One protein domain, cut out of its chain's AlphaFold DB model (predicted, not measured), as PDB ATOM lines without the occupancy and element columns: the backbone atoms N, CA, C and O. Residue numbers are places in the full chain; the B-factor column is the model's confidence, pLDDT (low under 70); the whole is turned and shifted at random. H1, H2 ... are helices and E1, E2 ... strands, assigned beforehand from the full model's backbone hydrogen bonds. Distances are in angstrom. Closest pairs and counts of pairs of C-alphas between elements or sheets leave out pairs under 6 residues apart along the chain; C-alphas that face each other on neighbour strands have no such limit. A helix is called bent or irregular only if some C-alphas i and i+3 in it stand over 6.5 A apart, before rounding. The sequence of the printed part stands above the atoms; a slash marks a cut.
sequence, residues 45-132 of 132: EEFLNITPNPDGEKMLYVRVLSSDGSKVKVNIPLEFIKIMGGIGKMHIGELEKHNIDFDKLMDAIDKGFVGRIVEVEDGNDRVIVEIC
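AT A GLANCE: This is residues 45 to 132 of the 132 residues of an uncharacterized protein of Clostridium sp. NCR (UniProt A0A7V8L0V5). One four-stranded antiparallel sheet forms a wall; the short helices H2 and H4 lie beyond one end of its strands, with H3 standing well off one face of the sheet, while the tight turns of its two hairpins lie at the other end of the strands. H2 continues from the end of E2 and H4 leads toward the start of E3; H3 links the two helices, with residues 89 to 91 and 94 to 97 of H3 sticking out. The short H1 only grazes the sheet. The 88 printed residues hold four named helices and four named strands, in the order H1 E1 E2 H2 H3 H4 E3 E4, with the sheet ordered E2 E1 E4 E3; the class is mixed, helices and strands. The whole is compact, with a radius of gyration of the C-alphas of 13.9 A, and flat, spanning 35 by 35 by 18 A.

IN THESE COORDINATES: H1 is residues 45 to 48, beginning at C-alpha 45 (24.146, 39.696, 98.749). E1 is residues 59 to 65, 19.5 A long, and E2 is residues 71 to 77, 20.2 A long. H2, residues 78 to 87, measures 14.3 A and begins at C-alpha 78 (28.869, 41.631, 74.552). H3 is residues 89 to 97, 13.7 A, and H4 is residues 102 to 110, 12.2 A. E3, residues 115 to 122, measures 21.1 A. E4, residues 125 to 131, measures 20.4 A and ends at C-alpha 131 (25.654, 45.222, 81.654).

HOW THE PARTS SIT: In the sheet, E1 and E4 are antiparallel inner strands, with N 63 and O 128 within hydrogen-bond range at 2.9 A. E1 and E2 form a hairpin, with N 62 and O 74 at 2.9 A. E3 and E4 form the other hairpin, with N 120 and O 127 at 2.9 A. H1 grazes the sheet with residues 47 to 48; the closest C-alphas of H1 and E1 are those of Leu 48 and Arg 63, 6.0 A apart. H2 grazes it with residues 78 to 81; the closest C-alphas of H2 and E1 are those of Met 59 and Leu 78, 5.3 A apart. H3 and H4 are not on the sheet. H2 and H4 are near each other, with 10 pairs of C-alphas within 10 A. H2 and H3 meet only through their link. H3 and H4 only just touch, and only at the corner, with 3 pairs of C-alphas within 8 A, the closest those of Ile 92 and Phe 102 at 7.1 A; their lines are about perpendicular, at 75 degrees. In H2 and H4 every O i to N i+4 pair is within hydrogen-bond range; in H3 2 of 5 are, beside 4 of 6 O i to N i+3 pairs, and H1 is too short for an O i to N i+4 pair. H3 is irregular, with C-alphas 90 and 93 7.2 A apart.

THE WHOLE: The two C-alphas farthest apart, those of Ile 87 and Gly 123, are 37.7 A apart. The printed part has no cut and no long link; it ends at residue 132, the chain's last. The mean pLDDT of the printed part is 80.4, and residues 84 to 100 are under 70.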
ATOM      1  N   GLU A  45      23.609  38.397  99.147       84.94
ATOM      2  CA  GLU A  45      24.146  39.696  98.749       84.94
ATOM      3  C   GLU A  45      25.487  39.562  98.018       84.94
ATOM      4  O   GLU A  45      25.706  40.223  97.008       84.94
ATOM      5  N   GLU A  46      26.376  38.681  98.482       86.75
ATOM      6  CA  GLU A  46      27.676  38.464  97.845       86.75
ATOM      7  C   GLU A  46      27.537  37.728  96.505       86.75
ATOM      8  O   GLU A  46      28.238  38.049  95.547       86.75
ATOM      9  N   PHE A  47      26.592  36.791  96.391       89.38
ATOM     10  CA  PHE A  47      26.310  36.104  95.128       89.38
ATOM     11  C   PHE A  47      25.718  37.044  94.066       89.38
ATOM     12  O   PHE A  47      26.052  36.942  92.881       89.38
ATOM     13  N   LEU A  48      24.831  37.944  94.495       88.94
ATOM     14  CA  LEU A  48      24.167  38.918  93.631       88.94
ATOM     15  C   LEU A  48      25.060  40.111  93.284       88.94
ATOM     16  O   LEU A  48      24.755  40.830  92.336       88.94
ATOM     17  N   ASN A  49      26.164  40.308  94.006       90.62
ATOM     18  CA  ASN A  49      27.106  41.371  93.709       90.62
ATOM     19  C   ASN A  49      27.781  41.143  92.346       90.62
ATOM     20  O   ASN A  49      28.323  40.072  92.048       90.62
ATOM     21  N   ILE A  50      27.767  42.180  91.514       89.81
ATOM     22  CA  ILE A  50      28.394  42.186  90.197       89.81
ATOM     23  C   ILE A  50      29.585  43.129  90.275       89.81
ATOM     24  O   ILE A  50      29.447  44.320  90.531       89.81
ATOM     25  N   THR A  51      30.779  42.573  90.089       84.88
ATOM     26  CA  THR A  51      32.012  43.351  89.984       84.88
ATOM     27  C   THR A  51      32.388  43.447  88.506       84.88
ATOM     28  O   THR A  51      32.659  42.402  87.902       84.88
ATOM     29  N   PRO A  52      32.379  44.658  87.918       79.19
ATOM     30  CA  PRO A  52      32.776  44.881  86.532       79.19
ATOM     31  C   PRO A  52      34.197  44.389  86.259       79.19
ATOM     32  O   PRO A  52      35.063  44.459  87.136       79.19
ATOM     33  N   ASN A  53      34.450  43.929  85.033       76.44
ATOM     34  CA  ASN A  53      35.792  43.529  84.629       76.44
ATOM     35  C   ASN A  53      36.714  44.770  84.551       76.44
ATOM     36  O   ASN A  53      36.353  45.739  83.878       76.44
ATOM     37  N   PRO A  54      37.895  44.781  85.201       71.56
ATOM     38  CA  PRO A  54      38.808  45.929  85.173       71.56
ATOM     39  C   PRO A  54      39.345  46.275  83.779       71.56
ATOM     40  O   PRO A  54      39.722  47.422  83.548       71.56
ATOM     41  N   ASP A  55      39.345  45.318  82.849       75.06
ATOM     42  CA  ASP A  55      39.872  45.502  81.491       75.06
ATOM     43  C   ASP A  55      38.962  46.356  80.585       75.06
ATOM     44  O   ASP A  55      39.318  46.658  79.447       75.06
ATOM     45  N   GLY A  56      37.786  46.774  81.075       71.75
ATOM     46  CA  GLY A  56      36.866  47.656  80.349       71.75
ATOM     47  C   GLY A  56      36.084  46.978  79.219       71.75
ATOM     48  O   GLY A  56      35.336  47.646  78.502       71.75
ATOM     49  N   GLU A  57      36.229  45.661  79.053       83.81
ATOM     50  CA  GLU A  57      35.380  44.880  78.156       83.81
ATOM     51  C   GLU A  57      33.955  44.817  78.698       83.81
ATOM     52  O   GLU A  57      33.726  44.346  79.814       83.81
ATOM     53  N   LYS A  58      32.992  45.255  77.881       87.19
ATOM     54  CA  LYS A  58      31.584  45.214  78.266       87.19
ATOM     55  C   LYS A  58      31.086  43.771  78.352       87.19
ATOM     56  O   LYS A  58      31.203  43.001  77.388       87.19
ATOM     57  N   MET A  59      30.457  43.424  79.466       89.62
ATOM     58  CA  MET A  59      29.923  42.095  79.746       89.62
ATOM     59  C   MET A  59      28.465  42.161  80.199       89.62
ATOM     60  O   MET A  59      28.074  43.024  80.978       89.62
ATOM     61  N   LEU A  60      27.669  41.190  79.751       88.81
ATOM     62  CA  LEU A  60      26.362  40.875  80.315       88.81
ATOM     63  C   LEU A  60      26.533  39.908  81.488       88.81
ATOM     64  O   LEU A  60      27.057  38.800  81.336       88.81
ATOM     65  N   TYR A  61      26.019  40.307  82.639       91.38
ATOM     66  CA  TYR A  61      25.957  39.504  83.845       91.38
ATOM     67  C   TYR A  61      24.515  39.083  84.108       91.38
ATOM     68  O   TYR A  61      23.616  39.920  84.132       91.38
ATOM     69  N   VAL A  62      24.301  37.788  84.353       91.00
ATOM     70  CA  VAL A  62      23.038  37.263  84.892       91.00
ATOM     71  C   VAL A  62      23.326  36.558  86.208       91.00
ATOM     72  O   VAL A  62      24.237  35.723  86.302       91.00
ATOM     73  N   ARG A  63      22.564  36.915  87.238       93.25
ATOM     74  CA  ARG A  63      22.560  36.264  88.548       93.25
ATOM     75  C   ARG A  63      21.135  35.845  88.861       93.25
ATOM     76  O   ARG A  63      20.246  36.687  88.850       93.25
ATOM     77  N   VAL A  64      20.931  34.561  89.137       92.00
ATOM     78  CA  VAL A  64      19.652  34.037  89.636       92.00
ATOM     79  C   VAL A  64      19.917  33.317  90.939       92.00
ATOM     80  O   VAL A  64      20.731  32.393  90.980       92.00
ATOM     81  N   LEU A  65      19.237  33.752  91.988       91.88
ATOM     82  CA  LEU A  65      19.106  33.033  93.240       91.88
ATOM     83  C   LEU A  65      17.646  32.610  93.352       91.88
ATOM     84  O   LEU A  65      16.766  33.459  93.310       91.88
ATOM     85  N   SER A  66      17.396  31.316  93.459       90.06
ATOM     86  CA  SER A  66      16.055  30.770  93.636       90.06
ATOM     87  C   SER A  66      15.851  30.353  95.092       90.06
ATOM     88  O   SER A  66      16.797  30.051  95.824       90.06
ATOM     89  N   SER A  67      14.598  30.346  95.513       87.44
ATOM     90  CA  SER A  67      14.098  30.030  96.848       87.44
ATOM     91  C   SER A  67      14.407  28.598  97.284       87.44
ATOM     92  O   SER A  67      14.525  28.335  98.480       87.44
ATOM     93  N   ASP A  68      14.606  27.687  96.330       87.69
ATOM     94  CA  ASP A  68      15.108  26.322  96.546       87.69
ATOM     95  C   ASP A  68      16.631  26.257  96.800       87.69
ATOM     96  O   ASP A  68      17.183  25.180  97.031       87.69
ATOM     97  N   GLY A  69      17.317  27.403  96.772       84.19
ATOM     98  CA  GLY A  69      18.764  27.523  96.923       84.19
ATOM     99  C   GLY A  69      19.548  27.371  95.617       84.19
ATOM    100  O   GLY A  69      20.781  27.437  95.649       84.19
ATOM    101  N   SER A  70      18.879  27.187  94.474       86.19
ATOM    102  CA  SER A  70      19.531  27.106  93.166       86.19
ATOM    103  C   SER A  70      20.195  28.437  92.799       86.19
ATOM    104  O   SER A  70      19.637  29.517  92.996       86.19
ATOM    105  N   LYS A  71      21.411  28.356  92.246       91.00
ATOM    106  CA  LYS A  71      22.237  29.511  91.876       91.00
ATOM    107  C   LYS A  71      22.631  29.427  90.405       91.00
ATOM    108  O   LYS A  71      23.225  28.438  89.983       91.00
ATOM    109  N   VAL A  72      22.365  30.484  89.639       91.06
ATOM    110  CA  VAL A  72      22.803  30.619  88.240       91.06
ATOM    111  C   VAL A  72      23.706  31.837  88.101       91.06
ATOM    112  O   VAL A  72      23.313  32.956  88.429       91.06
ATOM    113  N   LYS A  73      24.923  31.615  87.598       91.88
ATOM    114  CA  LYS A  73      25.926  32.653  87.341       91.88
ATOM    115  C   LYS A  73      26.322  32.623  85.870       91.88
ATOM    116  O   LYS A  73      26.946  31.667  85.421       91.88
ATOM    117  N   VAL A  74      25.988  33.683  85.141       90.56
ATOM    118  CA  VAL A  74      26.327  33.842  83.721       90.56
ATOM    119  C   VAL A  74      27.098  35.141  83.527       90.56
ATOM    120  O   VAL A  74      26.691  36.180  84.045       90.56
ATOM    121  N   ASN A  75      28.204  35.070  82.785       90.81
ATOM    122  CA  ASN A  75      29.037  36.207  82.400       90.81
ATOM    123  C   ASN A  75      29.350  36.061  80.907       90.81
ATOM    124  O   ASN A  75      30.037  35.113  80.527       90.81
ATOM    125  N   ILE A  76      28.843  36.957  80.063       87.50
ATOM    126  CA  ILE A  76      28.994  36.854  78.607       87.50
ATOM    127  C   ILE A  76      29.553  38.175  78.065       87.50
ATOM    128  O   ILE A  76      28.917  39.207  78.261       87.50
ATOM    129  N   PRO A  77      30.696  38.177  77.356       88.12
ATOM    130  CA  PRO A  77      31.170  39.364  76.644       88.12
ATOM    131  C   PRO A  77      30.147  39.826  75.600       88.12
ATOM    132  O   PRO A  77      29.632  39.005  74.837       88.12
ATOM    133  N   LEU A  78      29.869  41.128  75.508       84.81
ATOM    134  CA  LEU A  78      28.869  41.631  74.552       84.81
ATOM    135  C   LEU A  78      29.237  41.329  73.094       84.81
ATOM    136  O   LEU A  78      28.358  41.040  72.284       84.81
ATOM    137  N   GLU A  79      30.529  41.314  72.768       83.44
ATOM    138  CA  GLU A  79      31.020  40.935  71.437       83.44
ATOM    139  C   GLU A  79      30.601  39.507  71.053       83.44
ATOM    140  O   GLU A  79      30.236  39.244  69.906       83.44
ATOM    141  N   PHE A  80      30.537  38.588  72.022       82.69
ATOM    142  CA  PHE A  80      30.035  37.237  71.781       82.69
ATOM    143  C   PHE A  80      28.536  37.235  71.449       82.69
ATOM    144  O   PHE A  80      28.101  36.515  70.549       82.69
ATOM    145  N   ILE A  81      27.744  38.075  72.124       77.81
ATOM    146  CA  ILE A  81      26.304  38.213  71.855       77.81
ATOM    147  C   ILE A  81      26.073  38.758  70.443       77.81
ATOM    148  O   ILE A  81      25.197  38.255  69.745       77.81
ATOM    149  N   LYS A  82      26.877  39.727  69.986       74.44
ATOM    150  CA  LYS A  82      26.804  40.274  68.616       74.44
ATOM    151  C   LYS A  82      27.046  39.199  67.561       74.44
ATOM    152  O   LYS A  82      26.282  39.088  66.602       74.44
ATOM    153  N   ILE A  83      28.062  38.365  67.770       75.25
ATOM    154  CA  ILE A  83      28.378  37.244  66.877       75.25
ATOM    155  C   ILE A  83      27.236  36.216  66.885       75.25
ATOM    156  O   ILE A  83      26.772  35.799  65.826       75.25
ATOM    157  N   MET A  84      26.736  35.837  68.066       68.38
ATOM    158  CA  MET A  84      25.657  34.853  68.195       68.38
ATOM    159  C   MET A  84      24.328  35.357  67.617       68.38
ATOM    160  O   MET A  84      23.653  34.611  66.910       68.38
ATOM    161  N   GLY A  85      23.971  36.619  67.861       65.00
ATOM    162  CA  GLY A  85      22.786  37.265  67.296       65.00
ATOM    163  C   GLY A  85      22.854  37.386  65.771       65.00
ATOM    164  O   GLY A  85      21.843  37.205  65.096       65.00
ATOM    165  N   GLY A  86      24.055  37.599  65.220       62.69
ATOM    166  CA  GLY A  86      24.294  37.583  63.775       62.69
ATOM    167  C   GLY A  86      24.208  36.189  63.140       62.69
ATOM    168  O   GLY A  86      23.794  36.070  61.989       62.69
ATOM    169  N   ILE A  87      24.569  35.131  63.878       57.03
ATOM    170  CA  ILE A  87      24.639  33.748  63.368       57.03
ATOM    171  C   ILE A  87      23.349  32.948  63.628       57.03
ATOM    172  O   ILE A  87      23.029  32.039  62.862       57.03
ATOM    173  N   GLY A  88      22.576  33.257  64.674       51.97
ATOM    174  CA  GLY A  88      21.480  32.396  65.117       51.97
ATOM    175  C   GLY A  88      20.291  33.139  65.714       51.97
ATOM    176  O   GLY A  88      20.189  33.283  66.928       51.97
ATOM    177  N   LYS A  89      19.284  33.438  64.884       57.81
ATOM    178  CA  LYS A  89      17.926  33.820  65.332       57.81
ATOM    179  C   LYS A  89      17.145  32.683  66.018       57.81
ATOM    180  O   LYS A  89      15.956  32.825  66.282       57.81
ATOM    181  N   MET A  90      17.779  31.543  66.293       55.38
ATOM    182  CA  MET A  90      17.101  30.291  66.649       55.38
ATOM    183  C   MET A  90      16.342  30.351  67.987       55.38
ATOM    184  O   MET A  90      15.387  29.604  68.159       55.38
ATOM    185  N   HIS A  91      16.699  31.272  68.891       54.62
ATOM    186  CA  HIS A  91      16.044  31.419  70.202       54.62
ATOM    187  C   HIS A  91      15.548  32.847  70.504       54.62
ATOM    188  O   HIS A  91      14.974  33.084  71.563       54.62
ATOM    189  N   ILE A  92      15.702  33.794  69.566       58.16
ATOM    190  CA  ILE A  92      15.194  35.175  69.715       58.16
ATOM    191  C   ILE A  92      13.659  35.193  69.759       58.16
ATOM    192  O   ILE A  92      13.067  35.996  70.474       58.16
ATOM    193  N   GLY A  93      13.004  34.248  69.075       58.53
ATOM    194  CA  GLY A  93      11.544  34.131  69.087       58.53
ATOM    195  C   GLY A  93      10.946  33.836  70.469       58.53
ATOM    196  O   GLY A  93       9.764  34.086  70.674       58.53
ATOM    197  N   GLU A  94      11.727  33.331  71.429       62.09
ATOM    198  CA  GLU A  94      11.270  33.164  72.816       62.09
ATOM    199  C   GLU A  94      11.194  34.522  73.539       62.09
ATOM    200  O   GLU A  94      10.246  34.784  74.272       62.09
ATOM    201  N   LEU A  95      12.146  35.421  73.270       59.50
ATOM    202  CA  LEU A  95      12.199  36.770  73.845       59.50
ATOM    203  C   LEU A  95      11.061  37.655  73.319       59.50
ATOM    204  O   LEU A  95      10.414  38.357  74.097       59.50
ATOM    205  N   GLU A  96      10.752  37.560  72.022       63.34
ATOM    206  CA  GLU A  96       9.638  38.305  71.418       63.34
ATOM    207  C   GLU A  96       8.279  37.911  72.019       63.34
ATOM    208  O   GLU A  96       7.430  38.776  72.230       63.34
ATOM    209  N   LYS A  97       8.081  36.631  72.381       69.06
ATOM    210  CA  LYS A  97       6.864  36.174  73.086       69.06
ATOM    211  C   LYS A  97       6.694  36.842  74.450       69.06
ATOM    212  O   LYS A  97       5.567  36.998  74.913       69.06
ATOM    213  N   HIS A  98       7.796  37.243  75.080       63.00
ATOM    214  CA  HIS A  98       7.807  37.994  76.334       63.00
ATOM    215  C   HIS A  98       7.841  39.514  76.121       63.00
ATOM    216  O   HIS A  98       8.086  40.260  77.067       63.00
ATOM    217  N   ASN A  99       7.544  39.985  74.904       63.88
ATOM    218  CA  ASN A  99       7.501  41.401  74.541       63.88
ATOM    219  C   ASN A  99       8.869  42.108  74.654       63.88
ATOM    220  O   ASN A  99       8.931  43.329  74.820       63.88
ATOM    221  N   ILE A 100       9.965  41.345  74.567       65.75
ATOM    222  CA  ILE A 100      11.339  41.851  74.577       65.75
ATOM    223  C   ILE A 100      11.807  42.007  73.125       65.75
ATOM    224  O   ILE A 100      11.980  41.026  72.405       65.75
ATOM    225  N   ASP A 101      12.016  43.255  72.702       73.94
ATOM    226  CA  ASP A 101      12.495  43.618  71.364       73.94
ATOM    227  C   ASP A 101      14.029  43.538  71.319       73.94
ATOM    228  O   ASP A 101      14.735  44.402  71.851       73.94
ATOM    229  N   PHE A 102      14.540  42.461  70.720       72.88
ATOM    230  CA  PHE A 102      15.974  42.188  70.661       72.88
ATOM    231  C   PHE A 102      16.740  43.248  69.858       72.88
ATOM    232  O   PHE A 102      17.847  43.616  70.247       72.88
ATOM    233  N   ASP A 103      16.149  43.787  68.790       76.75
ATOM    234  CA  ASP A 103      16.801  44.796  67.951       76.75
ATOM    235  C   ASP A 103      16.972  46.116  68.718       76.75
ATOM    236  O   ASP A 103      18.044  46.723  68.687       76.75
ATOM    237  N   LYS A 104      15.958  46.536  69.487       78.38
ATOM    238  CA  LYS A 104      16.076  47.712  70.372       78.38
ATOM    239  C   LYS A 104      17.065  47.501  71.511       78.38
ATOM    240  O   LYS A 104      17.764  48.442  71.885       78.38
ATOM    241  N   LEU A 105      17.117  46.294  72.074       74.69
ATOM    242  CA  LEU A 105      18.109  45.947  73.091       74.69
ATOM    243  C   LEU A 105      19.523  46.077  72.516       74.69
ATOM    244  O   LEU A 105      20.394  46.661  73.158       74.69
ATOM    245  N   MET A 106      19.730  45.593  71.292       76.38
ATOM    246  CA  MET A 106      21.029  45.658  70.636       76.38
ATOM    247  C   MET A 106      21.428  47.088  70.268       76.38
ATOM    248  O   MET A 106      22.563  47.482  70.512       76.38
ATOM    249  N   ASP A 107      20.484  47.908  69.804       81.56
ATOM    250  CA  ASP A 107      20.714  49.336  69.554       81.56
ATOM    251  C   ASP A 107      21.056  50.104  70.846       81.56
ATOM    252  O   ASP A 107      21.948  50.952  70.859       81.56
ATOM    253  N   ALA A 108      20.405  49.788  71.971       77.81
ATOM    254  CA  ALA A 108      20.759  50.365  73.269       77.81
ATOM    255  C   ALA A 108      22.178  49.958  73.706       77.81
ATOM    256  O   ALA A 108      22.944  50.792  74.198       77.81
ATOM    257  N   ILE A 109      22.544  48.694  73.481       77.50
ATOM    258  CA  ILE A 109      23.888  48.170  73.741       77.50
ATOM    259  C   ILE A 109      24.936  48.886  72.877       77.50
ATOM    260  O   ILE A 109      25.952  49.339  73.409       77.50
ATOM    261  N   ASP A 110      24.686  49.041  71.576       78.94
ATOM    262  CA  ASP A 110      25.594  49.712  70.640       78.94
ATOM    263  C   ASP A 110      25.733  51.211  70.939       78.94
ATOM    264  O   ASP A 110      26.815  51.781  70.789       78.94
ATOM    265  N   LYS A 111      24.682  51.841  71.478       84.00
ATOM    266  CA  LYS A 111      24.730  53.205  72.039       84.00
ATOM    267  C   LYS A 111      25.510  53.300  73.352       84.00
ATOM    268  O   LYS A 111      25.632  54.383  73.921       84.00
ATOM    269  N   GLY A 112      26.067  52.186  73.816       80.88
ATOM    270  CA  GLY A 112      26.962  52.130  74.955       80.88
ATOM    271  C   GLY A 112      26.247  52.019  76.292       80.88
ATOM    272  O   GLY A 112      26.877  52.350  77.294       80.88
ATOM    273  N   PHE A 113      24.996  51.543  76.330       84.88
ATOM    274  CA  PHE A 113      24.274  51.309  77.583       84.88
ATOM    275  C   PHE A 113      25.120  50.484  78.569       84.88
ATOM    276  O   PHE A 113      25.762  49.498  78.197       84.88
ATOM    277  N   VAL A 114      25.141  50.941  79.819       87.00
ATOM    278  CA  VAL A 114      25.774  50.298  80.975       87.00
ATOM    279  C   VAL A 114      24.825  50.488  82.143       87.00
ATOM    280  O   VAL A 114      24.335  51.597  82.369       87.00
ATOM    281  N   GLY A 115      24.569  49.416  82.876       88.31
ATOM    282  CA  GLY A 115      23.717  49.423  84.050       88.31
ATOM    283  C   GLY A 115      22.753  48.247  84.094       88.31
ATOM    284  O   GLY A 115      22.771  47.332  83.262       88.31
ATOM    285  N   ARG A 116      21.910  48.277  85.125       88.44
ATOM    286  CA  ARG A 116      20.948  47.222  85.427       88.44
ATOM    287  C   ARG A 116      19.782  47.256  84.439       88.44
ATOM    288  O   ARG A 116      19.185  48.305  84.213       88.44
ATOM    289  N   ILE A 117      19.477  46.099  83.855       85.94
ATOM    290  CA  ILE A 117      18.397  45.901  82.876       85.94
ATOM    291  C   ILE A 117      17.180  45.286  83.561       85.94
ATOM    292  O   ILE A 117      16.054  45.718  83.333       85.94
ATOM    293  N   VAL A 118      17.413  44.266  84.389       85.69
ATOM    294  CA  VAL A 118      16.359  43.523  85.085       85.69
ATOM    295  C   VAL A 118      16.743  43.368  86.546       85.69
ATOM    296  O   VAL A 118      17.868  42.978  86.860       85.69
ATOM    297  N   GLU A 119      15.781  43.644  87.418       88.50
ATOM    298  CA  GLU A 119      15.825  43.334  88.840       88.50
ATOM    299  C   GLU A 119      14.464  42.771  89.231       88.50
ATOM    300  O   GLU A 119      13.445  43.450  89.103       88.50
ATOM    301  N   VAL A 120      14.444  41.508  89.640       89.19
ATOM    302  CA  VAL A 120      13.237  40.839  90.127       89.19
ATOM    303  C   VAL A 120      13.509  40.375  91.541       89.19
ATOM    304  O   VAL A 120      14.503  39.690  91.779       89.19
ATOM    305  N   GLU A 121      12.602  40.720  92.444       88.75
ATOM    306  CA  GLU A 121      12.494  40.114  93.765       88.75
ATOM    307  C   GLU A 121      11.082  39.541  93.905       88.75
ATOM    308  O   GLU A 121      10.101  40.285  93.836       88.75
ATOM    309  N   ASP A 122      10.977  38.223  94.081       87.44
ATOM    310  CA  ASP A 122       9.713  37.535  94.363       87.44
ATOM    311  C   ASP A 122       9.917  36.522  95.495       87.44
ATOM    312  O   ASP A 122      10.508  35.453  95.330       87.44
ATOM    313  N   GLY A 123       9.496  36.893  96.704       89.31
ATOM    314  CA  GLY A 123       9.792  36.121  97.909       89.31
ATOM    315  C   GLY A 123      11.300  36.006  98.156       89.31
ATOM    316  O   GLY A 123      11.953  36.997  98.477       89.31
ATOM    317  N   ASN A 124      11.838  34.789  98.029       85.12
ATOM    318  CA  ASN A 124      13.277  34.511  98.139       85.12
ATOM    319  C   ASN A 124      13.965  34.377  96.768       85.12
ATOM    320  O   ASN A 124      15.180  34.168  96.725       85.12
ATOM    321  N   ASP A 125      13.213  34.480  95.670       86.19
ATOM    322  CA  ASP A 125      13.768  34.479  94.323       86.19
ATOM    323  C   ASP A 125      14.304  35.876  94.001       86.19
ATOM    324  O   ASP A 125      13.622  36.888  94.185       86.19
ATOM    325  N   ARG A 126      15.539  35.936  93.503       90.81
ATOM    326  CA  ARG A 126      16.195  37.164  93.061       90.81
ATOM    327  C   ARG A 126      16.843  36.963  91.702       90.81
ATOM    328  O   ARG A 126      17.654  36.053  91.523       90.81
ATOM    329  N   VAL A 127      16.530  37.843  90.758       90.38
ATOM    330  CA  VAL A 127      17.138  37.861  89.420       90.38
ATOM    331  C   VAL A 127      17.729  39.233  89.159       90.38
ATOM    332  O   VAL A 127      17.022  40.233  89.231       90.38
ATOM    333  N   ILE A 128      19.010  39.272  88.802       90.31
ATOM    334  CA  ILE A 128      19.690  40.483  88.348       90.31
ATOM    335  C   ILE A 128      20.260  40.230  86.958       90.31
ATOM    336  O   ILE A 128      20.973  39.248  86.734       90.31
ATOM    337  N   VAL A 129      19.963  41.146  86.040       89.38
ATOM    338  CA  VAL A 129      20.603  41.243  84.729       89.38
ATOM    339  C   VAL A 129      21.212  42.630  84.608       89.38
ATOM    340  O   VAL A 129      20.500  43.630  84.702       89.38
ATOM    341  N   GLU A 130      22.518  42.698  84.392       90.50
ATOM    342  CA  GLU A 130      23.270  43.952  84.341       90.50
ATOM    343  C   GLU A 130      24.322  43.901  83.238       90.50
ATOM    344  O   GLU A 130      24.935  42.859  83.002       90.50
ATOM    345  N   ILE A 131      24.522  45.027  82.558       89.88
ATOM    346  CA  ILE A 131      25.654  45.222  81.654       89.88
ATOM    347  C   ILE A 131      26.663  46.113  82.361       89.88
ATOM    348  O   ILE A 131      26.313  47.237  82.722       89.88
ATOM    349  N   CYS A 132      27.897  45.640  82.514       88.50
ATOM    350  CA  CYS A 132      29.019  46.460  82.970       88.50
ATOM    351  C   CYS A 132      30.028  46.626  81.840       88.50
ATOM    352  O   CYS A 132      30.222  45.632  81.108       88.50
TER     353      CYS A 132